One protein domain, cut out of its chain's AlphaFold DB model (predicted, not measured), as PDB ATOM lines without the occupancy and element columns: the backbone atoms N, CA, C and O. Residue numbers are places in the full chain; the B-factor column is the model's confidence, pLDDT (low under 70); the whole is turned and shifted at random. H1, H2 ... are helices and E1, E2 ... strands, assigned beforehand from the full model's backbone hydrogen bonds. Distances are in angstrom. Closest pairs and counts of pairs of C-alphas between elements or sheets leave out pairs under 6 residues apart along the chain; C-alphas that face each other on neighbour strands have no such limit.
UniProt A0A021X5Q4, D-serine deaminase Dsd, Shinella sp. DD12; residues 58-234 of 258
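What this domain is: This is residues 58 to 234 of the 258 residues of the protein "D-serine deaminase Dsd" of Shinella sp. DD12 (UniProt A0A021X5Q4). Six parallel strands form one sheet, curled like part of a barrel, and five helices, H2 to H6, follow one another round the outside of the curl. H1 only grazes the sheet near its E1 edge. The printed part has 177 residues; helices and strands alternate along it, H1 E1 H2 E2 H3 E3 H4 E4 H5 E5 H6 E6, and the sheet runs in the order E1 E2 E3 E4 E5 E6. The class is mixed, helices and strands. The whole is compact, with a radius of gyration of the C-alphas of 16.1 A and spans of 46 by 37 by 31 A.

How they stand to each other: H1, residues 63 to 71, only grazes the sheet; its closest C-alphas to E1, residues 77 to 79, are Ala 66 and Ala 77, 6.3 A apart. E1 and E2, residues 95 to 98, are parallel neighbours, with N 79 and O 97 at 2.8 A. H2, residues 82 to 89, has a height over the sheet of 8.5 A. H2 and H3, residues 105 to 117, only just touch, with 3 pairs of C-alphas within 8 A, closest at Gly 86 and Leu 114, 6.7 A. E3, residues 122 to 127, is parallel to E2, with N 98 and O 124 at 2.8 A. H4, residues 130 to 143, touches H3, closest at the C-alphas of Ala 108 and Ala 139, 4.3 A, at a steep tilt of 36 degrees, only just past shallow. E4, residues 147 to 152, pairs with E3 through N 127 and O 150, 2.9 A. H5, residues 163 to 175, touches H4 at a shallow tilt of 21 degrees, the same way; the closest C-alphas are Val 130 and Val 169, 5.4 A. E5, residues 179 to 187, bends by 64 degrees at residue 182 and pairs with E4 through N 182 and O 149, 2.8 A. H6, residues 196 to 217, touches H5, closest at the C-alphas of Phe 163 and Phe 213, 6.6 A. E6, residues 227 to 231, pairs with E5 through N 186 and O 229, 2.9 A. Every O i to N i+4 pair is within hydrogen-bond range in H1, H2, H4, H5 and H6; in H3 it is 7 of 9.

Where its parts are: H1 begins at C-alpha 63, (313.884, 185.074, 272.084). H3 is 19.6 A long, H4 19.8 A, H5 18.3 A, E5 22.3 A and H6 31.3 A. E6 ends at C-alpha 231, (298.845, 183.030, 286.556).

The domain as a whole: The C-alphas farthest apart are those of Lys 144 and Thr 195, 48.6 A. The printed part has no cut, and no link is long. Residues 223 to 225 and 232 to 234 have pLDDT under 70; the mean of the printed part is 91.8.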
ATOM      1  N   LYS A  58     307.497 188.919 277.823       79.00
ATOM      2  CA  LYS A  58     307.529 190.397 277.902       79.00
ATOM      3  C   LYS A  58     308.593 190.947 278.850       79.00
ATOM      4  O   LYS A  58     308.969 192.100 278.713       79.00
ATOM      5  N   THR A  59     308.972 190.175 279.867       76.06
ATOM      6  CA  THR A  59     309.900 190.637 280.902       76.06
ATOM      7  C   THR A  59     311.340 190.536 280.409       76.06
ATOM      8  O   THR A  59     312.023 191.554 280.431       76.06
ATOM      9  N   PRO A  60     311.811 189.370 279.919       78.25
ATOM     10  CA  PRO A  60     313.145 189.295 279.334       78.25
ATOM     11  C   PRO A  60     313.213 189.908 277.930       78.25
ATOM     12  O   PRO A  60     314.279 190.356 277.531       78.25
ATOM     13  N   MET A  61     312.112 189.881 277.164       85.38
ATOM     14  CA  MET A  61     312.070 190.207 275.728       85.38
ATOM     15  C   MET A  61     313.229 189.590 274.926       85.38
ATOM     16  O   MET A  61     313.659 190.143 273.920       85.38
ATOM     17  N   SER A  62     313.705 188.423 275.371       90.75
ATOM     18  CA  SER A  62     314.793 187.659 274.766       90.75
ATOM     19  C   SER A  62     314.204 186.402 274.127       90.75
ATOM     20  O   SER A  62     313.693 185.540 274.855       90.75
ATOM     21  N   PRO A  63     314.242 186.297 272.787       91.19
ATOM     22  CA  PRO A  63     313.884 185.074 272.084       91.19
ATOM     23  C   PRO A  63     314.733 183.878 272.523       91.19
ATOM     24  O   PRO A  63     314.187 182.791 272.658       91.19
ATOM     25  N   ASP A  64     316.011 184.085 272.855       89.94
ATOM     26  CA  ASP A  64     316.912 183.017 273.314       89.94
ATOM     27  C   ASP A  64     316.431 182.383 274.623       89.94
ATOM     28  O   ASP A  64     316.345 181.164 274.738       89.94
ATOM     29  N   ILE A  65     316.036 183.208 275.602       92.06
ATOM     30  CA  ILE A  65     315.462 182.720 276.865       92.06
ATOM     31  C   ILE A  65     314.137 181.995 276.612       92.06
ATOM     32  O   ILE A  65     313.833 181.011 277.284       92.06
ATOM     33  N   ALA A  66     313.316 182.482 275.679       92.56
ATOM     34  CA  ALA A  66     312.051 181.836 275.353       92.56
ATOM     35  C   ALA A  66     312.261 180.481 274.653       92.56
ATOM     36  O   ALA A  66     311.579 179.519 275.007       92.56
ATOM     37  N   ALA A  67     313.217 180.391 273.726       92.69
ATOM     38  CA  ALA A  67     313.606 179.155 273.056       92.69
ATOM     39  C   ALA A  67     314.145 178.129 274.060       92.69
ATOM     40  O   ALA A  67     313.623 177.018 274.118       92.69
ATOM     41  N   ASP A  68     315.077 178.524 274.931       93.62
ATOM     42  CA  ASP A  68     315.622 177.646 275.971       93.62
ATOM     43  C   ASP A  68     314.533 177.108 276.913       93.62
ATOM     44  O   ASP A  68     314.490 175.917 277.218       93.62
ATOM     45  N   LEU A  69     313.590 177.958 277.335       93.81
ATOM     46  CA  LEU A  69     312.476 177.522 278.177       93.81
ATOM     47  C   LEU A  69     311.580 176.503 277.468       93.81
ATOM     48  O   LEU A  69     311.109 175.563 278.113       93.81
ATOM     49  N   ILE A  70     311.328 176.684 276.170       93.88
ATOM     50  CA  ILE A  70     310.544 175.751 275.350       93.88
ATOM     51  C   ILE A  70     311.291 174.425 275.195       93.88
ATOM     52  O   ILE A  70     310.704 173.373 275.448       93.88
ATOM     53  N   GLU A  71     312.585 174.459 274.877       93.94
ATOM     54  CA  GLU A  71     313.446 173.271 274.803       93.94
ATOM     55  C   GLU A  71     313.499 172.515 276.138       93.94
ATOM     56  O   GLU A  71     313.456 171.284 276.169       93.94
ATOM     57  N   ALA A  72     313.505 173.239 277.259       93.38
ATOM     58  CA  ALA A  72     313.468 172.670 278.603       93.38
ATOM     59  C   ALA A  72     312.085 172.115 279.011       93.38
ATOM     60  O   ALA A  72     311.956 171.495 280.074       93.38
ATOM     61  N   GLY A  73     311.049 172.301 278.184       92.50
ATOM     62  CA  GLY A  73     309.725 171.693 278.352       92.50
ATOM     63  C   GLY A  73     308.574 172.665 278.620       92.50
ATOM     64  O   GLY A  73     307.487 172.219 279.002       92.50
ATOM     65  N   ALA A  74     308.762 173.976 278.442       92.94
ATOM     66  CA  ALA A  74     307.636 174.905 278.378       92.94
ATOM     67  C   ALA A  74     306.768 174.625 277.138       92.94
ATOM     68  O   ALA A  74     307.248 174.227 276.082       92.94
ATOM     69  N   TRP A  75     305.459 174.838 277.259       93.31
ATOM     70  CA  TRP A  75     304.504 174.522 276.194       93.31
ATOM     71  C   TRP A  75     304.481 175.566 275.076       93.31
ATOM     72  O   TRP A  75     304.305 175.194 273.917       93.31
ATOM     73  N   ALA A  76     304.619 176.846 275.430       93.81
ATOM     74  CA  ALA A  76     304.526 177.999 274.534       93.81
ATOM     75  C   ALA A  76     305.265 179.208 275.128       93.81
ATOM     76  O   ALA A  76     305.598 179.206 276.313       93.81
ATOM     77  N   ALA A  77     305.426 180.280 274.353       94.69
ATOM     78  CA  ALA A  77     305.780 181.599 274.878       94.69
ATOM     79  C   ALA A  77     304.529 182.484 275.006       94.69
ATOM     80  O   ALA A  77     303.713 182.559 274.091       94.69
ATOM     81  N   THR A  78     304.382 183.196 276.123       95.12
ATOM     82  CA  THR A  78     303.304 184.180 276.308       95.12
ATOM     83  C   THR A  78     303.796 185.588 275.975       95.12
ATOM     84  O   THR A  78     304.804 186.054 276.516       95.12
ATOM     85  N   VAL A  79     303.059 186.316 275.142       95.00
ATOM     86  CA  VAL A  79     303.347 187.700 274.730       95.00
ATOM     87  C   VAL A  79     302.145 188.608 274.986       95.00
ATOM     88  O   VAL A  79     301.025 188.141 275.169       95.00
ATOM     89  N   ALA A  80     302.369 189.921 275.025       91.56
ATOM     90  CA  ALA A  80     301.335 190.912 275.331       91.56
ATOM     91  C   ALA A  80     300.765 191.621 274.089       91.56
ATOM     92  O   ALA A  80     299.777 192.347 274.205       91.56
ATOM     93  N   ASN A  81     301.397 191.487 272.919       94.06
ATOM     94  CA  ASN A  81     300.953 192.134 271.683       94.06
ATOM     95  C   ASN A  81     301.531 191.457 270.424       94.06
ATOM     96  O   ASN A  81     302.403 190.591 270.502       94.06
ATOM     97  N   LEU A  82     301.056 191.901 269.255       96.06
ATOM     98  CA  LEU A  82     301.444 191.366 267.945       96.06
ATOM     99  C   LEU A  82     302.909 191.636 267.569       96.06
ATOM    100  O   LEU A  82     303.506 190.832 266.866       96.06
ATOM    101  N   GLN A  83     303.507 192.737 268.037       94.69
ATOM    102  CA  GLN A  83     304.918 193.029 267.760       94.69
ATOM    103  C   GLN A  83     305.828 192.020 268.467       94.69
ATOM    104  O   GLN A  83     306.757 191.490 267.865       94.69
ATOM    105  N   GLN A  84     305.536 191.724 269.735       95.25
ATOM    106  CA  GLN A  84     306.236 190.694 270.495       95.25
ATOM    107  C   GLN A  84     306.013 189.308 269.885       95.25
ATOM    108  O   GLN A  84     306.958 188.534 269.809       95.25
ATOM    109  N   ALA A  85     304.795 189.012 269.410       96.50
ATOM    110  CA  ALA A  85     304.521 187.769 268.693       96.50
ATOM    111  C   ALA A  85     305.417 187.632 267.451       96.50
ATOM    112  O   ALA A  85     306.109 186.632 267.319       96.50
ATOM    113  N   GLY A  86     305.475 188.664 266.599       96.38
ATOM    114  CA  GLY A  86     306.338 188.673 265.414       96.38
ATOM    115  C   GLY A  86     307.818 188.475 265.747       96.38
ATOM    116  O   GLY A  86     308.477 187.663 265.109       96.38
ATOM    117  N   ALA A  87     308.322 189.141 266.792       95.06
ATOM    118  CA  ALA A  87     309.707 188.975 267.234       95.06
ATOM    119  C   ALA A  87     310.022 187.544 267.705       95.06
ATOM    120  O   ALA A  87     311.127 187.061 267.482       95.06
ATOM    121  N   MET A  88     309.077 186.859 268.353       95.88
ATOM    122  CA  MET A  88     309.263 185.467 268.775       95.88
ATOM    123  C   MET A  88     309.172 184.508 267.576       95.88
ATOM    124  O   MET A  88     310.023 183.632 267.431       95.88
ATOM    125  N   LEU A  89     308.193 184.710 266.685       96.75
ATOM    126  CA  LEU A  89     308.003 183.901 265.471       96.75
ATOM    127  C   LEU A  89     309.226 183.945 264.553       96.75
ATOM    128  O   LEU A  89     309.679 182.903 264.085       96.75
ATOM    129  N   SER A  90     309.817 185.129 264.357       95.44
ATOM    130  CA  SER A  90     311.008 185.293 263.514       95.44
ATOM    131  C   SER A  90     312.245 184.564 264.052       95.44
ATOM    132  O   SER A  90     313.212 184.388 263.319       95.44
ATOM    133  N   HIS A  91     312.224 184.146 265.322       93.44
ATOM    134  CA  HIS A  91     313.269 183.350 265.976       93.44
ATOM    135  C   HIS A  91     312.872 181.869 266.123       93.44
ATOM    136  O   HIS A  91     313.451 181.145 266.927       93.44
ATOM    137  N   GLY A  92     311.876 181.401 265.365       93.94
ATOM    138  CA  GLY A  92     311.496 179.986 265.308       93.94
ATOM    139  C   GLY A  92     310.575 179.513 266.434       93.94
ATOM    140  O   GLY A  92     310.239 178.330 266.488       93.94
ATOM    141  N   ILE A  93     310.114 180.405 267.318       95.44
ATOM    142  CA  ILE A  93     309.144 180.049 268.360       95.44
ATOM    143  C   ILE A  93     307.765 179.901 267.718       95.44
ATOM    144  O   ILE A  93     307.113 180.887 267.388       95.44
ATOM    145  N   SER A  94     307.309 178.660 267.566       94.31
ATOM    146  CA  SER A  94     306.107 178.330 266.792       94.31
ATOM    147  C   SER A  94     304.817 178.245 267.606       94.31
ATOM    148  O   SER A  94     303.746 178.204 267.011       94.31
ATOM    149  N   ARG A  95     304.862 178.241 268.947       96.00
ATOM    150  CA  ARG A  95     303.651 178.285 269.784       96.00
ATOM    151  C   ARG A  95     303.635 179.524 270.668       96.00
ATOM    152  O   ARG A  95     304.464 179.662 271.572       96.00
ATOM    153  N   ILE A  96     302.660 180.399 270.431       96.31
ATOM    154  CA  ILE A  96     302.543 181.696 271.102       96.31
ATOM    155  C   ILE A  96     301.149 181.873 271.689       96.31
ATOM    156  O   ILE A  96     300.152 181.700 270.999       96.31
ATOM    157  N   LEU A  97     301.085 182.290 272.953       96.50
ATOM    158  CA  LEU A  97     299.867 182.787 273.587       96.50
ATOM    159  C   LEU A  97     299.914 184.317 273.652       96.50
ATOM    160  O   LEU A  97     300.735 184.889 274.370       96.50
ATOM    161  N   ILE A  98     299.016 184.996 272.944       95.94
ATOM    162  CA  ILE A  98     298.826 186.442 273.071       95.94
ATOM    163  C   ILE A  98     297.883 186.686 274.253       95.94
ATOM    164  O   ILE A  98     296.664 186.700 274.103       95.94
ATOM    165  N   ALA A  99     298.448 186.871 275.448       91.19
ATOM    166  CA  ALA A  99     297.706 187.044 276.702       91.19
ATOM    167  C   ALA A  99     297.251 188.498 276.930       91.19
ATOM    168  O   ALA A  99     297.397 189.055 278.020       91.19
ATOM    169  N   ASN A 100     296.731 189.125 275.877       89.00
ATOM    170  CA  ASN A 100     296.075 190.424 275.929       89.00
ATOM    171  C   ASN A 100     295.031 190.516 274.810       89.00
ATOM    172  O   ASN A 100     295.295 190.074 273.689       89.00
ATOM    173  N   GLY A 101     293.874 191.111 275.098       86.75
ATOM    174  CA  GLY A 101     292.814 191.290 274.109       86.75
ATOM    175  C   GLY A 101     293.271 192.149 272.926       86.75
ATOM    176  O   GLY A 101     293.868 193.218 273.094       86.75
ATOM    177  N   LEU A 102     292.976 191.699 271.705       90.12
ATOM    178  CA  LEU A 102     293.254 192.457 270.485       90.12
ATOM    179  C   LEU A 102     292.105 193.425 270.196       90.12
ATOM    180  O   LEU A 102     291.203 193.139 269.416       90.12
ATOM    181  N   GLY A 103     292.145 194.592 270.835       84.75
ATOM    182  CA  GLY A 103     291.160 195.645 270.603       84.75
ATOM    183  C   GLY A 103     291.309 196.306 269.228       84.75
ATOM    184  O   GLY A 103     292.418 196.593 268.785       84.75
ATOM    185  N   GLY A 104     290.184 196.607 268.577       89.19
ATOM    186  CA  GLY A 104     290.123 197.399 267.347       89.19
ATOM    187  C   GLY A 104     290.466 196.631 266.064       89.19
ATOM    188  O   GLY A 104     291.527 196.023 265.931       89.19
ATOM    189  N   LEU A 105     289.602 196.764 265.049       89.88
ATOM    190  CA  LEU A 105     289.717 196.070 263.754       89.88
ATOM    191  C   LEU A 105     291.037 196.325 263.008       89.88
ATOM    192  O   LEU A 105     291.433 195.531 262.161       89.88
ATOM    193  N   ARG A 106     291.777 197.385 263.352       92.56
ATOM    194  CA  ARG A 106     293.113 197.664 262.791       92.56
ATOM    195  C   ARG A 106     294.163 196.607 263.147       92.56
ATOM    196  O   ARG A 106     295.181 196.531 262.462       92.56
ATOM    197  N   ASN A 107     293.937 195.803 264.184       95.38
ATOM    198  CA  ASN A 107     294.819 194.690 264.529       95.38
ATOM    199  C   ASN A 107     294.586 193.447 263.658       95.38
ATOM    200  O   ASN A 107     295.513 192.653 263.503       95.38
ATOM    201  N   ALA A 108     293.413 193.307 263.025       97.25
ATOM    202  CA  ALA A 108     293.090 192.127 262.227       97.25
ATOM    203  C   ALA A 108     294.048 191.913 261.036       97.25
ATOM    204  O   ALA A 108     294.592 190.815 260.919       97.25
ATOM    205  N   PRO A 109     294.378 192.931 260.206       97.62
ATOM    206  CA  PRO A 109     295.342 192.753 259.117       97.62
ATOM    207  C   PRO A 109     296.746 192.370 259.597       97.62
ATOM    208  O   PRO A 109     297.445 191.627 258.917       97.62
ATOM    209  N   ARG A 110     297.162 192.856 260.776       97.19
ATOM    210  CA  ARG A 110     298.478 192.551 261.357       97.19
ATOM    211  C   ARG A 110     298.554 191.106 261.841       97.19
ATOM    212  O   ARG A 110     299.525 190.421 261.544       97.19
ATOM    213  N   LEU A 111     297.522 190.631 262.538       97.94
ATOM    214  CA  LEU A 111     297.439 189.228 262.944       97.94
ATOM    215  C   LEU A 111     297.323 188.298 261.728       97.94
ATOM    216  O   LEU A 111     297.949 187.243 261.697       97.94
ATOM    217  N   ALA A 112     296.567 188.696 260.702       98.12
ATOM    218  CA  ALA A 112     296.473 187.934 259.461       98.12
ATOM    219  C   ALA A 112     297.820 187.837 258.728       98.12
ATOM    220  O   ALA A 112     298.132 186.792 258.169       98.12
ATOM    221  N   ALA A 113     298.625 188.907 258.738       98.12
ATOM    222  CA  ALA A 113     299.966 188.891 258.160       98.12
ATOM    223  C   ALA A 113     300.881 187.889 258.879       98.12
ATOM    224  O   ALA A 113     301.495 187.068 258.209       98.12
ATOM    225  N   LEU A 114     300.888 187.881 260.220       97.88
ATOM    226  CA  LEU A 114     301.673 186.911 260.995       97.88
ATOM    227  C   LEU A 114     301.264 185.462 260.700       97.88
ATOM    228  O   LEU A 114     302.129 184.622 260.499       97.88
ATOM    229  N   GLN A 115     299.964 185.167 260.613       97.69
ATOM    230  CA  GLN A 115     299.495 183.815 260.273       97.69
ATOM    231  C   GLN A 115     299.908 183.380 258.860       97.69
ATOM    232  O   GLN A 115     300.210 182.214 258.640       97.69
ATOM    233  N   LYS A 116     299.937 184.306 257.893       97.81
ATOM    234  CA  LYS A 116     300.388 184.008 256.522       97.81
ATOM    235  C   LYS A 116     301.896 183.819 256.427       97.81
ATOM    236  O   LYS A 116     302.349 183.009 255.628       97.81
ATOM    237  N   GLU A 117     302.652 184.607 257.183       97.88
ATOM    238  CA  GLU A 117     304.115 184.544 257.212       97.88
ATOM    239  C   GLU A 117     304.603 183.284 257.940       97.88
ATOM    240  O   GLU A 117     305.566 182.660 257.501       97.88
ATOM    241  N   TYR A 118     303.891 182.864 258.990       97.62
ATOM    242  CA  TYR A 118     304.214 181.698 259.815       97.62
ATOM    243  C   TYR A 118     303.040 180.697 259.847       97.62
ATOM    244  O   TYR A 118     302.414 180.526 260.894       97.62
ATOM    245  N   PRO A 119     302.724 180.018 258.726       95.94
ATOM    246  CA  PRO A 119     301.542 179.151 258.617       95.94
ATOM    247  C   PRO A 119     301.584 177.924 259.539       95.94
ATOM    248  O   PRO A 119     300.537 177.416 259.928       95.94
ATOM    249  N   GLU A 120     302.781 177.479 259.922       95.38
ATOM    250  CA  GLU A 120     302.984 176.345 260.834       95.38
ATOM    251  C   GLU A 120     302.930 176.749 262.319       95.38
ATOM    252  O   GLU A 120     303.019 175.895 263.203       95.38
ATOM    253  N   ALA A 121     302.827 178.049 262.623       96.44
ATOM    254  CA  ALA A 121     302.791 178.527 263.996       96.44
ATOM    255  C   ALA A 121     301.373 178.473 264.589       96.44
ATOM    256  O   ALA A 121     300.398 178.933 263.998       96.44
ATOM    257  N   GLU A 122     301.263 177.985 265.824       96.25
ATOM    258  CA  GLU A 122     300.038 178.028 266.620       96.25
ATOM    259  C   GLU A 122     300.006 179.330 267.436       96.25
ATOM    260  O   GLU A 122     300.642 179.451 268.490       96.25
ATOM    261  N   ILE A 123     299.248 180.316 266.946       97.38
ATOM    262  CA  ILE A 123     299.002 181.588 267.638       97.38
ATOM    263  C   ILE A 123     297.661 181.503 268.372       97.38
ATOM    264  O   ILE A 123     296.595 181.600 267.766       97.38
ATOM    265  N   VAL A 124     297.717 181.333 269.691       97.25
ATOM    266  CA  VAL A 124     296.549 181.319 270.578       97.25
ATOM    267  C   VAL A 124     296.236 182.739 271.028       97.25
ATOM    268  O   VAL A 124     297.085 183.428 271.598       97.25
ATOM    269  N   CYS A 125     295.000 183.167 270.804       97.50
ATOM    270  CA  CYS A 125     294.506 184.484 271.192       97.50
ATOM    271  C   CYS A 125     293.540 184.385 272.374       97.50
ATOM    272  O   CYS A 125     293.013 183.319 272.693       97.50
ATOM    273  N   ILE A 126     293.283 185.524 273.008       96.69
ATOM    274  CA  ILE A 126     292.269 185.643 274.053       96.69
ATOM    275  C   ILE A 126     291.189 186.634 273.617       96.69
ATOM    276  O   ILE A 126     291.478 187.594 272.897       96.69
ATOM    277  N   ALA A 127     289.955 186.407 274.055       96.94
ATOM    278  CA  ALA A 127     288.838 187.317 273.835       96.94
ATOM    279  C   ALA A 127     288.036 187.497 275.127       96.94
ATOM    280  O   ALA A 127     287.711 186.526 275.806       96.94
ATOM    281  N   ASP A 128     287.692 188.741 275.445       95.31
ATOM    282  CA  ASP A 128     286.871 189.117 276.602       95.31
ATOM    283  C   ASP A 128     285.556 189.810 276.214       95.31
ATOM    284  O   ASP A 128     284.751 190.169 277.072       95.31
ATOM    285  N   SER A 129     285.336 190.005 274.914       95.81
ATOM    286  CA  SER A 129     284.200 190.730 274.356       95.81
ATOM    287  C   SER A 129     283.898 190.264 272.933       95.81
ATOM    288  O   SER A 129     284.784 189.786 272.224       95.81
ATOM    289  N   VAL A 130     282.653 190.447 272.482       96.19
ATOM    290  CA  VAL A 130     282.248 190.138 271.096       96.19
ATOM    291  C   VAL A 130     283.053 190.970 270.092       96.19
ATOM    292  O   VAL A 130     283.510 190.443 269.089       96.19
ATOM    293  N   ALA A 131     283.352 192.231 270.417       95.75
ATOM    294  CA  ALA A 131     284.195 193.074 269.573       95.75
ATOM    295  C   ALA A 131     285.619 192.507 269.390       95.75
ATOM    296  O   ALA A 131     286.199 192.652 268.317       95.75
ATOM    297  N   ALA A 132     286.195 191.858 270.409       96.56
ATOM    298  CA  ALA A 132     287.471 191.156 270.261       96.56
ATOM    299  C   ALA A 132     287.328 189.919 269.359       96.56
ATOM    300  O   ALA A 132     288.202 189.669 268.532       96.56
ATOM    301  N   VAL A 133     286.214 189.185 269.464       97.81
ATOM    302  CA  VAL A 133     285.897 188.060 268.566       97.81
ATOM    303  C   VAL A 133     285.814 188.528 267.111       97.81
ATOM    304  O   VAL A 133     286.432 187.903 266.254       97.81
ATOM    305  N   ASP A 134     285.177 189.669 266.832       97.44
ATOM    306  CA  ASP A 134     285.086 190.237 265.476       97.44
ATOM    307  C   ASP A 134     286.471 190.547 264.875       97.44
ATOM    308  O   ASP A 134     286.715 190.340 263.684       97.44
ATOM    309  N   VAL A 135     287.419 191.015 265.697       98.00
ATOM    310  CA  VAL A 135     288.810 191.252 265.269       98.00
ATOM    311  C   VAL A 135     289.497 189.938 264.896       98.00
ATOM    312  O   VAL A 135     290.188 189.876 263.875       98.00
ATOM    313  N   LEU A 136     289.317 188.893 265.708       98.31
ATOM    314  CA  LEU A 136     289.890 187.571 265.447       98.31
ATOM    315  C   LEU A 136     289.268 186.937 264.197       98.31
ATOM    316  O   LEU A 136     290.007 186.461 263.341       98.31
ATOM    317  N   SER A 137     287.947 187.021 264.046       98.19
ATOM    318  CA  SER A 137     287.196 186.572 262.867       98.19
ATOM    319  C   SER A 137     287.730 187.189 261.573       98.19
ATOM    320  O   SER A 137     288.085 186.491 260.615       98.19
ATOM    321  N   ALA A 138     287.879 188.518 261.562       98.06
ATOM    322  CA  ALA A 138     288.409 189.243 260.414       98.06
ATOM    323  C   ALA A 138     289.852 188.825 260.087       98.06
ATOM    324  O   ALA A 138     290.209 188.700 258.912       98.06
ATOM    325  N   ALA A 139     290.683 188.583 261.107       98.19
ATOM    326  CA  ALA A 139     292.057 188.126 260.920       98.19
ATOM    327  C   ALA A 139     292.120 186.703 260.345       98.19
ATOM    328  O   ALA A 139     292.847 186.469 259.380       98.19
ATOM    329  N   ALA A 140     291.346 185.778 260.916       97.81
ATOM    330  CA  ALA A 140     291.251 184.378 260.505       97.81
ATOM    331  C   ALA A 140     290.758 184.261 259.053       97.81
ATOM    332  O   ALA A 140     291.407 183.643 258.208       97.81
ATOM    333  N   THR A 141     289.682 184.978 258.720       97.75
ATOM    334  CA  THR A 141     289.137 185.056 257.357       97.75
ATOM    335  C   THR A 141     290.165 185.597 256.364       97.75
ATOM    336  O   THR A 141     290.375 185.016 255.298       97.75
ATOM    337  N   ALA A 142     290.853 186.691 256.707       97.38
ATOM    338  CA  ALA A 142     291.860 187.288 255.833       97.38
ATOM    339  C   ALA A 142     293.089 186.384 255.637       97.38
ATOM    340  O   ALA A 142     293.703 186.424 254.564       97.38
ATOM    341  N   ALA A 143     293.457 185.602 256.655       97.06
ATOM    342  CA  ALA A 143     294.542 184.623 256.622       97.06
ATOM    343  C   ALA A 143     294.153 183.290 255.971       97.06
ATOM    344  O   ALA A 143     295.038 182.586 255.495       97.06
ATOM    345  N   LYS A 144     292.850 182.992 255.871       96.56
ATOM    346  CA  LYS A 144     292.315 181.673 255.494       96.56
ATOM    347  C   LYS A 144     292.827 180.564 256.426       96.56
ATOM    348  O   LYS A 144     293.111 179.457 255.977       96.56
ATOM    349  N   SER A 145     292.941 180.877 257.712       95.00
ATOM    350  CA  SER A 145     293.412 179.982 258.772       95.00
ATOM    351  C   SER A 145     292.490 180.070 259.982       95.00
ATOM    352  O   SER A 145     291.782 181.060 260.159       95.00
ATOM    353  N   SER A 146     292.491 179.032 260.817       95.56
ATOM    354  CA  SER A 146     291.719 179.022 262.059       95.56
ATOM    355  C   SER A 146     292.509 179.613 263.222       95.56
ATOM    356  O   SER A 146     293.692 179.303 263.362       95.56
ATOM    357  N   ILE A 147     291.853 180.359 264.112       97.19
ATOM    358  CA  ILE A 147     292.496 180.898 265.320       97.19
ATOM    359  C   ILE A 147     291.984 180.170 266.573       97.19
ATOM    360  O   ILE A 147     290.784 180.220 266.854       97.19
ATOM    361  N   PRO A 148     292.862 179.533 267.368       96.50
ATOM    362  CA  PRO A 148     292.515 179.064 268.704       96.50
ATOM    363  C   PRO A 148     292.300 180.236 269.674       96.50
ATOM    364  O   PRO A 148     293.158 181.111 269.806       96.50
ATOM    365  N   VAL A 149     291.170 180.237 270.386       97.19
ATOM    366  CA  VAL A 149     290.745 181.336 271.268       97.19
ATOM    367  C   VAL A 149     290.424 180.839 272.676       97.19
ATOM    368  O   VAL A 149     289.659 179.889 272.853       97.19
ATOM    369  N   LEU A 150     290.967 181.515 273.690       97.00
ATOM    370  CA  LEU A 150     290.550 181.376 275.087       97.00
ATOM    371  C   LEU A 150     289.620 182.529 275.471       97.00
ATOM    372  O   LEU A 150     289.911 183.689 275.184       97.00
ATOM    373  N   VAL A 151     288.533 182.228 276.174       97.12
ATOM    374  CA  VAL A 151     287.689 183.263 276.780       97.12
ATOM    375  C   VAL A 151     288.394 183.796 278.022       97.12
ATOM    376  O   VAL A 151     288.697 183.031 278.938       97.12
ATOM    377  N   GLU A 152     288.672 185.093 278.079       96.19
ATOM    378  CA  GLU A 152     289.241 185.713 279.275       96.19
ATOM    379  C   GLU A 152     288.127 186.043 280.268       96.19
ATOM    380  O   GLU A 152     287.253 186.865 280.003       96.19
ATOM    381  N   VAL A 153     288.190 185.421 281.441       95.06
ATOM    382  CA  VAL A 153     287.404 185.783 282.624       95.06
ATOM    383  C   VAL A 153     288.358 186.467 283.587       95.06
ATOM    384  O   VAL A 153     289.412 185.920 283.911       95.06
ATOM    385  N   GLY A 154     288.026 187.661 284.060       89.69
ATOM    386  CA  GLY A 154     288.987 188.451 284.827       89.69
ATOM    387  C   GLY A 154     288.363 189.336 285.887       89.69
ATOM    388  O   GLY A 154     287.141 189.420 286.030       89.69
ATOM    389  N   ALA A 155     289.230 190.086 286.560       83.94
ATOM    390  CA  ALA A 155     288.877 191.152 287.491       83.94
ATOM    391  C   ALA A 155     289.752 192.392 287.249       83.94
ATOM    392  O   ALA A 155     290.862 192.273 286.731       83.94
ATOM    393  N   GLY A 156     289.266 193.580 287.621       80.00
ATOM    394  CA  GLY A 156     290.038 194.831 287.615       80.00
ATOM    395  C   GLY A 156     290.353 195.398 286.225       80.00
ATOM    396  O   GLY A 156     289.814 196.435 285.855       80.00
ATOM    397  N   ARG A 157     291.209 194.721 285.443       80.56
ATOM    398  CA  ARG A 157     291.783 195.232 284.181       80.56
ATOM    399  C   ARG A 157     291.011 194.809 282.924       80.56
ATOM    400  O   ARG A 157     290.330 195.632 282.331       80.56
ATOM    401  N   SER A 158     291.096 193.534 282.537       86.94
ATOM    402  CA  SER A 158     290.518 192.934 281.312       86.94
ATOM    403  C   SER A 158     289.745 191.657 281.648       86.94
ATOM    404  O   SER A 158     289.815 191.209 282.796       86.94
ATOM    405  N   GLY A 159     288.963 191.111 280.715       91.19
ATOM    406  CA  GLY A 159     288.184 189.887 280.929       91.19
ATOM    407  C   GLY A 159     286.700 190.117 281.225       91.19
ATOM    408  O   GLY A 159     286.304 191.126 281.812       91.19
ATOM    409  N   ALA A 160     285.874 189.134 280.881       93.94
ATOM    410  CA  ALA A 160     284.472 189.077 281.267       93.94
ATOM    411  C   ALA A 160     284.335 189.022 282.800       93.94
ATOM    412  O   ALA A 160     285.073 188.306 283.485       93.94
ATOM    413  N   ARG A 161     283.402 189.815 283.343       92.62
ATOM    414  CA  ARG A 161     283.198 189.999 284.796       92.62
ATOM    415  C   ARG A 161     282.109 189.099 285.366       92.62
ATOM    416  O   ARG A 161     282.009 188.948 286.579       92.62
ATOM    417  N   THR A 162     281.281 188.532 284.499       95.19
ATOM    418  CA  THR A 162     280.147 187.691 284.873       95.19
ATOM    419  C   THR A 162     280.118 186.439 284.011       95.19
ATOM    420  O   THR A 162     280.780 186.361 282.975       95.19
ATOM    421  N   PHE A 163     279.324 185.458 284.426       96.12
ATOM    422  CA  PHE A 163     279.136 184.240 283.649       96.12
ATOM    423  C   PHE A 163     278.473 184.543 282.300       96.12
ATOM    424  O   PHE A 163     278.904 184.036 281.272       96.12
ATOM    425  N   GLU A 164     277.463 185.410 282.297       97.06
ATOM    426  CA  GLU A 164     276.681 185.776 281.115       97.06
ATOM    427  C   GLU A 164     277.546 186.516 280.094       97.06
ATOM    428  O   GLU A 164     277.489 186.223 278.905       97.06
ATOM    429  N   SER A 165     278.392 187.447 280.552       96.56
ATOM    430  CA  SER A 165     279.330 188.135 279.657       96.56
ATOM    431  C   SER A 165     280.350 187.169 279.045       96.56
ATOM    432  O   SER A 165     280.622 187.266 277.852       96.56
ATOM    433  N   ALA A 166     280.859 186.204 279.815       97.19
ATOM    434  CA  ALA A 166     281.769 185.179 279.305       97.19
ATOM    435  C   ALA A 166     281.077 184.225 278.312       97.19
ATOM    436  O   ALA A 166     281.660 183.882 277.283       97.19
ATOM    437  N   ASP A 167     279.826 183.835 278.579       97.50
ATOM    438  CA  ASP A 167     279.037 182.987 277.680       97.50
ATOM    439  C   ASP A 167     278.750 183.702 276.356       97.50
ATOM    440  O   ASP A 167     278.968 183.121 275.301       97.50
ATOM    441  N   LEU A 168     278.406 184.996 276.363       97.69
ATOM    442  CA  LEU A 168     278.251 185.770 275.121       97.69
ATOM    443  C   LEU A 168     279.500 185.709 274.227       97.69
ATOM    444  O   LEU A 168     279.376 185.576 273.008       97.69
ATOM    445  N   VAL A 169     280.696 185.766 274.819       97.69
ATOM    446  CA  VAL A 169     281.965 185.629 274.086       97.69
ATOM    447  C   VAL A 169     282.140 184.206 273.557       97.69
ATOM    448  O   VAL A 169     282.458 184.034 272.382       97.69
ATOM    449  N   ALA A 170     281.895 183.184 274.381       97.38
ATOM    450  CA  ALA A 170     281.980 181.788 273.951       97.38
ATOM    451  C   ALA A 170     281.011 181.477 272.802       97.38
ATOM    452  O   ALA A 170     281.412 180.862 271.816       97.38
ATOM    453  N   GLN A 171     279.763 181.945 272.882       97.38
ATOM    454  CA  GLN A 171     278.770 181.779 271.822       97.38
ATOM    455  C   GLN A 171     279.179 182.502 270.536       97.38
ATOM    456  O   GLN A 171     278.963 181.973 269.448       97.38
ATOM    457  N   ALA A 172     279.779 183.693 270.635       97.81
ATOM    458  CA  ALA A 172     280.302 184.398 269.468       97.81
ATOM    459  C   ALA A 172     281.437 183.609 268.791       97.81
ATOM    460  O   ALA A 172     281.421 183.466 267.573       97.81
ATOM    461  N   ILE A 173     282.354 183.024 269.573       97.19
ATOM    462  CA  ILE A 173     283.424 182.153 269.054       97.19
ATOM    463  C   ILE A 173     282.834 180.912 268.373       97.19
ATOM    464  O   ILE A 173     283.229 180.585 267.263       97.19
ATOM    465  N   LEU A 174     281.871 180.231 269.003       95.88
ATOM    466  CA  LEU A 174     281.278 178.991 268.477       95.88
ATOM    467  C   LEU A 174     280.466 179.186 267.189       95.88
ATOM    468  O   LEU A 174     280.296 178.240 266.424       95.88
ATOM    469  N   ARG A 175     279.937 180.391 266.953       96.75
ATOM    470  CA  ARG A 175     279.214 180.734 265.717       96.75
ATOM    471  C   ARG A 175     280.145 180.994 264.537       96.75
ATOM    472  O   ARG A 175     279.677 180.970 263.401       96.75
ATOM    473  N   ASP A 176     281.421 181.256 264.796       97.19
ATOM    474  CA  ASP A 176     282.402 181.542 263.763       97.19
ATOM    475  C   ASP A 176     283.197 180.275 263.400       97.19
ATOM    476  O   ASP A 176     283.991 179.794 264.208       97.19
ATOM    477  N   PRO A 177     283.050 179.733 262.177       95.25
ATOM    478  CA  PRO A 177     283.758 178.520 261.766       95.25
ATOM    479  C   PRO A 177     285.276 178.713 261.614       95.25
ATOM    480  O   PRO A 177     286.007 177.735 261.466       95.25
ATOM    481  N   THR A 178     285.761 179.956 261.610       96.75
ATOM    482  CA  THR A 178     287.188 180.295 261.528       96.75
ATOM    483  C   THR A 178     287.847 180.406 262.905       96.75
ATOM    484  O   THR A 178     289.069 180.532 262.998       96.75
ATOM    485  N   LEU A 179     287.076 180.321 263.990       97.38
ATOM    486  CA  LEU A 179     287.584 180.378 265.356       97.38
ATOM    487  C   LEU A 179     287.392 179.036 266.058       97.38
ATOM    488  O   LEU A 179     286.416 178.322 265.851       97.38
ATOM    489  N   VAL A 180     288.342 178.689 266.922       95.69
ATOM    490  CA  VAL A 180     288.310 177.439 267.687       95.69
ATOM    491  C   VAL A 180     288.312 177.777 269.167       95.69
ATOM    492  O   VAL A 180     289.311 178.259 269.696       95.69
ATOM    493  N   LEU A 181     287.208 177.499 269.859       96.00
ATOM    494  CA  LEU A 181     287.141 177.647 271.309       96.00
ATOM    495  C   LEU A 181     288.085 176.640 271.983       96.00
ATOM    496  O   LEU A 181     287.882 175.430 271.902       96.00
ATOM    497  N   ARG A 182     289.109 177.142 272.677       94.56
ATOM    498  CA  ARG A 182     290.131 176.337 273.366       94.56
ATOM    499  C   ARG A 182     290.049 176.404 274.882       94.56
ATOM    500  O   ARG A 182     290.866 175.784 275.543       94.56
ATOM    501  N   GLY A 183     289.077 177.112 275.451       94.50
ATOM    502  CA  GLY A 183     288.834 177.118 276.893       94.50
ATOM    503  C   GLY A 183     288.801 178.512 277.494       94.50
ATOM    504  O   GLY A 183     288.272 179.442 276.885       94.50
ATOM    505  N   VAL A 184     289.325 178.641 278.712       94.88
ATOM    506  CA  VAL A 184     289.219 179.853 279.532       94.88
ATOM    507  C   VAL A 184     290.587 180.274 280.054       94.88
ATOM    508  O   VAL A 184     291.439 179.445 280.375       94.88
ATOM    509  N   THR A 185     290.799 181.577 280.166       94.69
ATOM    510  CA  THR A 185     291.995 182.151 280.776       94.69
ATOM    511  C   THR A 185     291.629 183.188 281.825       94.69
ATOM    512  O   THR A 185     290.590 183.839 281.734       94.69
ATOM    513  N   THR A 186     292.492 183.359 282.818       93.62
ATOM    514  CA  THR A 186     292.365 184.409 283.828       93.62
ATOM    515  C   THR A 186     293.729 184.926 284.275       93.62
ATOM    516  O   THR A 186     294.735 184.223 284.189       93.62
ATOM    517  N   TYR A 187     293.770 186.160 284.769       90.44
ATOM    518  CA  TYR A 187     294.959 186.761 285.363       90.44
ATOM    519  C   TYR A 187     294.639 187.188 286.798       90.44
ATOM    520  O   TYR A 187     293.996 188.208 287.025       90.44
ATOM    521  N   GLU A 188     295.083 186.394 287.776       88.50
ATOM    522  CA  GLU A 188     294.805 186.639 289.202       88.50
ATOM    523  C   GLU A 188     295.445 187.953 289.680       88.50
ATOM    524  O   GLU A 188     294.913 188.627 290.558       88.50
ATOM    525  N   GLY A 189     296.561 188.355 289.062       85.12
ATOM    526  CA  GLY A 189     297.320 189.546 289.443       85.12
ATOM    527  C   GLY A 189     296.628 190.879 289.137       85.12
ATOM    528  O   GLY A 189     297.208 191.923 289.421       85.12
ATOM    529  N   SER A 190     295.437 190.883 288.526       85.50
ATOM    530  CA  SER A 190     294.603 192.088 288.381       85.50
ATOM    531  C   SER A 190     293.478 192.180 289.409       85.50
ATOM    532  O   SER A 190     292.724 193.154 289.386       85.50
ATOM    533  N   VAL A 191     293.349 191.193 290.302       86.81
ATOM    534  CA  VAL A 191     292.477 191.309 291.470       86.81
ATOM    535  C   VAL A 191     293.140 192.254 292.463       86.81
ATOM    536  O   VAL A 191     294.229 191.978 292.967       86.81
ATOM    537  N   ASP A 192     292.455 193.351 292.755       86.00
ATOM    538  CA  ASP A 192     292.865 194.317 293.766       86.00
ATOM    539  C   ASP A 192     291.924 194.259 294.977       86.00
ATOM    540  O   ASP A 192     290.788 193.787 294.881       86.00
ATOM    541  N   GLY A 193     292.399 194.716 296.131       84.75
ATOM    542  CA  GLY A 193     291.623 194.741 297.363       84.75
ATOM    543  C   GLY A 193     292.277 195.616 298.432       84.75
ATOM    544  O   GLY A 193     293.502 195.648 298.532       84.75
ATOM    545  N   PRO A 194     291.483 196.294 299.284       89.25
ATOM    546  CA  PRO A 194     292.003 197.216 300.302       89.25
ATOM    547  C   PRO A 194     292.847 196.519 301.380       89.25
ATOM    548  O   PRO A 194     293.569 197.172 302.129       89.25
ATOM    549  N   THR A 195     292.746 195.194 301.481       92.44
ATOM    550  CA  THR A 195     293.541 194.350 302.373       92.44
ATOM    551  C   THR A 195     293.961 193.081 301.639       92.44
ATOM    552  O   THR A 195     293.336 192.672 300.658       92.44
ATOM    553  N   GLU A 196     294.991 192.404 302.146       88.12
ATOM    554  CA  GLU A 196     295.403 191.108 301.601       88.12
ATOM    555  C   GLU A 196     294.286 190.056 301.685       88.12
ATOM    556  O   GLU A 196     294.116 189.275 300.752       88.12
ATOM    557  N   MET A 197     293.474 190.083 302.744       89.12
ATOM    558  CA  MET A 197     292.313 189.198 302.874       89.12
ATOM    559  C   MET A 197     291.259 189.469 301.800       89.12
ATOM    560  O   MET A 197     290.835 188.531 301.131       89.12
ATOM    561  N   ALA A 198     290.907 190.736 301.559       89.69
ATOM    562  CA  ALA A 198     289.958 191.097 300.506       89.69
ATOM    563  C   ALA A 198     290.474 190.706 299.109       89.69
ATOM    564  O   ALA A 198     289.712 190.227 298.270       89.69
ATOM    565  N   ARG A 199     291.785 190.842 298.865       88.00
ATOM    566  CA  ARG A 199     292.416 190.376 297.621       88.00
ATOM    567  C   ARG A 199     292.313 188.856 297.471       88.00
ATOM    568  O   ARG A 199     292.009 188.373 296.386       88.00
ATOM    569  N   ILE A 200     292.555 188.096 298.542       88.56
ATOM    570  CA  ILE A 200     292.421 186.628 298.537       88.56
ATOM    571  C   ILE A 200     290.975 186.216 298.238       88.56
ATOM    572  O   ILE A 200     290.766 185.365 297.379       88.56
ATOM    573  N   GLU A 201     289.993 186.845 298.881       90.25
ATOM    574  CA  GLU A 201     288.567 186.589 298.632       90.25
ATOM    575  C   GLU A 201     288.177 186.899 297.180       90.25
ATOM    576  O   GLU A 201     287.482 186.109 296.542       90.25
ATOM    577  N   GLY A 202     288.677 188.007 296.624       91.00
ATOM    578  CA  GLY A 202     288.475 188.355 295.218       91.00
ATOM    579  C   GLY A 202     289.080 187.330 294.254       91.00
ATOM    580  O   GLY A 202     288.449 186.975 293.256       91.00
ATOM    581  N   ILE A 203     290.273 186.810 294.559       89.94
ATOM    582  CA  ILE A 203     290.915 185.749 293.770       89.94
ATOM    583  C   ILE A 203     290.087 184.462 293.851       89.94
ATOM    584  O   ILE A 203     289.820 183.843 292.823       89.94
ATOM    585  N   ASP A 204     289.638 184.069 295.043       90.12
ATOM    586  CA  ASP A 204     288.833 182.859 295.227       90.12
ATOM    587  C   ASP A 204     287.482 182.963 294.492       90.12
ATOM    588  O   ASP A 204     287.039 181.999 293.856       90.12
ATOM    589  N   ALA A 205     286.852 184.142 294.493       91.56
ATOM    590  CA  ALA A 205     285.640 184.409 293.719       91.56
ATOM    591  C   ALA A 205     285.887 184.312 292.203       91.56
ATOM    592  O   ALA A 205     285.113 183.667 291.488       91.56
ATOM    593  N   LEU A 206     286.990 184.889 291.714       92.38
ATOM    594  CA  LEU A 206     287.396 184.812 290.310       92.38
ATOM    595  C   LEU A 206     287.641 183.360 289.874       92.38
ATOM    596  O   LEU A 206     287.091 182.915 288.866       92.38
ATOM    597  N   LEU A 207     288.402 182.590 290.653       91.12
ATOM    598  CA  LEU A 207     288.683 181.180 290.361       91.12
ATOM    599  C   LEU A 207     287.421 180.311 290.424       91.12
ATOM    600  O   LEU A 207     287.276 179.369 289.639       91.12
ATOM    601  N   THR A 208     286.479 180.643 291.310       92.38
ATOM    602  CA  THR A 208     285.163 179.990 291.363       92.38
ATOM    603  C   THR A 208     284.372 180.250 290.082       92.38
ATOM    604  O   THR A 208     283.803 179.316 289.511       92.38
ATOM    605  N   LEU A 209     284.362 181.491 289.586       93.25
ATOM    606  CA  LEU A 209     283.714 181.836 288.320       93.25
ATOM    607  C   LEU A 209     284.364 181.098 287.140       93.25
ATOM    608  O   LEU A 209     283.652 180.476 286.354       93.25
ATOM    609  N   VAL A 210     285.697 181.097 287.062       93.62
ATOM    610  CA  VAL A 210     286.467 180.382 286.028       93.62
ATOM    611  C   VAL A 210     286.151 178.889 286.038       93.62
ATOM    612  O   VAL A 210     285.864 178.322 284.988       93.62
ATOM    613  N   SER A 211     286.133 178.249 287.209       91.69
ATOM    614  CA  SER A 211     285.858 176.809 287.331       91.69
ATOM    615  C   SER A 211     284.426 176.459 286.905       91.69
ATOM    616  O   SER A 211     284.198 175.485 286.178       91.69
ATOM    617  N   ARG A 212     283.446 177.283 287.306       94.12
ATOM    618  CA  ARG A 212     282.045 177.141 286.873       94.12
ATOM    619  C   ARG A 212     281.908 177.317 285.364       94.12
ATOM    620  O   ARG A 212     281.190 176.548 284.725       94.12
ATOM    621  N   PHE A 213     282.596 178.306 284.800       94.69
ATOM    622  CA  PHE A 213     282.561 178.595 283.373       94.69
ATOM    623  C   PHE A 213     283.259 177.510 282.546       94.69
ATOM    624  O   PHE A 213     282.694 177.027 281.572       94.69
ATOM    625  N   PHE A 214     284.419 177.017 282.972       92.94
ATOM    626  CA  PHE A 214     285.095 175.900 282.310       92.94
ATOM    627  C   PHE A 214     284.226 174.636 282.258       92.94
ATOM    628  O   PHE A 214     284.075 174.013 281.208       92.94
ATOM    629  N   SER A 215     283.556 174.311 283.368       91.44
ATOM    630  CA  SER A 215     282.583 173.211 283.420       91.44
ATOM    631  C   SER A 215     281.413 173.413 282.451       91.44
ATOM    632  O   SER A 215     280.817 172.444 281.980       91.44
ATOM    633  N   HIS A 216     281.047 174.664 282.163       92.38
ATOM    634  CA  HIS A 216     280.057 174.992 281.144       92.38
ATOM    635  C   HIS A 216     280.586 174.773 279.725       92.38
ATOM    636  O   HIS A 216     279.889 174.137 278.935       92.38
ATOM    637  N   LEU A 217     281.822 175.189 279.430       91.56
ATOM    638  CA  LEU A 217     282.440 174.998 278.113       91.56
ATOM    639  C   LEU A 217     282.552 173.520 277.716       91.56
ATOM    640  O   LEU A 217     282.352 173.195 276.549       91.56
ATOM    641  N   HIS A 218     282.763 172.612 278.674       87.00
ATOM    642  CA  HIS A 218     282.748 171.163 278.425       87.00
ATOM    643  C   HIS A 218     281.432 170.627 277.842       87.00
ATOM    644  O   HIS A 218     281.421 169.543 277.264       87.00
ATOM    645  N   ARG A 219     280.317 171.353 277.998       87.25
ATOM    646  CA  ARG A 219     279.033 170.997 277.372       87.25
ATOM    647  C   ARG A 219     278.887 171.551 275.956       87.25
ATOM    648  O   ARG A 219     277.986 171.122 275.245       87.25
ATOM    649  N   LEU A 220     279.727 172.510 275.574       83.31
ATOM    650  CA  LEU A 220     279.661 173.220 274.297       83.31
ATOM    651  C   LEU A 220     280.718 172.741 273.295       83.31
ATOM    652  O   LEU A 220     280.509 172.852 272.092       83.31
ATOM    653  N   ALA A 221     281.845 172.219 273.780       78.06
ATOM    654  CA  ALA A 221     282.956 171.753 272.961       78.06
ATOM    655  C   ALA A 221     283.558 170.450 273.526       78.06
ATOM    656  O   ALA A 221     283.470 170.209 274.735       78.06
ATOM    657  N   PRO A 222     284.192 169.611 272.682       74.62
ATOM    658  CA  PRO A 222     284.851 168.386 273.129       74.62
ATOM    659  C   PRO A 222     285.879 168.653 274.236       74.62
ATOM    660  O   PRO A 222     286.695 169.570 274.133       74.62
ATOM    661  N   ALA A 223     285.862 167.828 275.286       61.62
ATOM    662  CA  ALA A 223     286.682 168.034 276.480       61.62
ATOM    663  C   ALA A 223     288.194 168.050 276.204       61.62
ATOM    664  O   ALA A 223     288.917 168.819 276.832       61.62
ATOM    665  N   ASP A 224     288.649 167.264 275.230       62.78
ATOM    666  CA  ASP A 224     290.070 167.102 274.905       62.78
ATOM    667  C   ASP A 224     290.683 168.350 274.238       62.78
ATOM    668  O   ASP A 224     291.902 168.447 274.089       62.78
ATOM    669  N   ALA A 225     289.848 169.322 273.850       68.50
ATOM    670  CA  ALA A 225     290.271 170.562 273.205       68.50
ATOM    671  C   ALA A 225     290.428 171.744 274.178       68.50
ATOM    672  O   ALA A 225     291.010 172.767 273.797       68.50
ATOM    673  N   LEU A 226     289.913 171.622 275.408       84.25
ATOM    674  CA  LEU A 226     289.773 172.739 276.340       84.25
ATOM    675  C   LEU A 226     290.913 172.804 277.359       84.25
ATOM    676  O   LEU A 226     291.322 171.798 277.934       84.25
ATOM    677  N   VAL A 227     291.382 174.023 277.616       87.06
ATOM    678  CA  VAL A 227     292.407 174.334 278.610       87.06
ATOM    679  C   VAL A 227     291.945 175.430 279.559       87.06
ATOM    680  O   VAL A 227     291.176 176.322 279.191       87.06
ATOM    681  N   ILE A 228     292.456 175.377 280.786       86.81
ATOM    682  CA  ILE A 228     292.442 176.511 281.709       86.81
ATOM    683  C   ILE A 228     293.848 177.093 281.743       86.81
ATOM    684  O   ILE A 228     294.826 176.359 281.902       86.81
ATOM    685  N   SER A 229     293.940 178.412 281.611       85.94
ATOM    686  CA  SER A 229     295.168 179.175 281.827       85.94
ATOM    687  C   SER A 229     294.968 180.169 282.972       85.94
ATOM    688  O   SER A 229     293.980 180.898 283.009       85.94
ATOM    689  N   ALA A 230     295.899 180.196 283.922       83.25
ATOM    690  CA  ALA A 230     295.886 181.115 285.057       83.25
ATOM    691  C   ALA A 230     297.322 181.455 285.473       83.25
ATOM    692  O   ALA A 230     298.214 180.611 285.352       83.25
ATOM    693  N   GLY A 231     297.548 182.665 285.989       70.62
ATOM    694  CA  GLY A 231     298.845 183.030 286.556       70.62
ATOM    695  C   GLY A 231     298.907 184.417 287.196       70.62
ATOM    696  O   GLY A 231     298.186 185.336 286.810       70.62
ATOM    697  N   ASP A 232     299.820 184.551 288.159       69.00
ATOM    698  CA  ASP A 232     300.274 185.796 288.787       69.00
ATOM    699  C   ASP A 232     301.740 185.634 289.239       69.00
ATOM    700  O   ASP A 232     302.212 184.530 289.510       69.00
ATOM    701  N   GLN A 233     302.468 186.746 289.319       54.12
ATOM    702  CA  GLN A 233     303.871 186.818 289.723       54.12
ATOM    703  C   GLN A 233     304.092 186.790 291.249       54.12
ATOM    704  O   GLN A 233     305.205 186.481 291.686       54.12
ATOM    705  N   HIS A 234     303.073 187.082 292.073       45.72
ATOM    706  CA  HIS A 234     303.219 187.194 293.537       45.72
ATOM    707  C   HIS A 234     302.963 185.882 294.293       45.72
ATOM    708  O   HIS A 234     303.319 185.755 295.465       45.72
TER     709      HIS A 234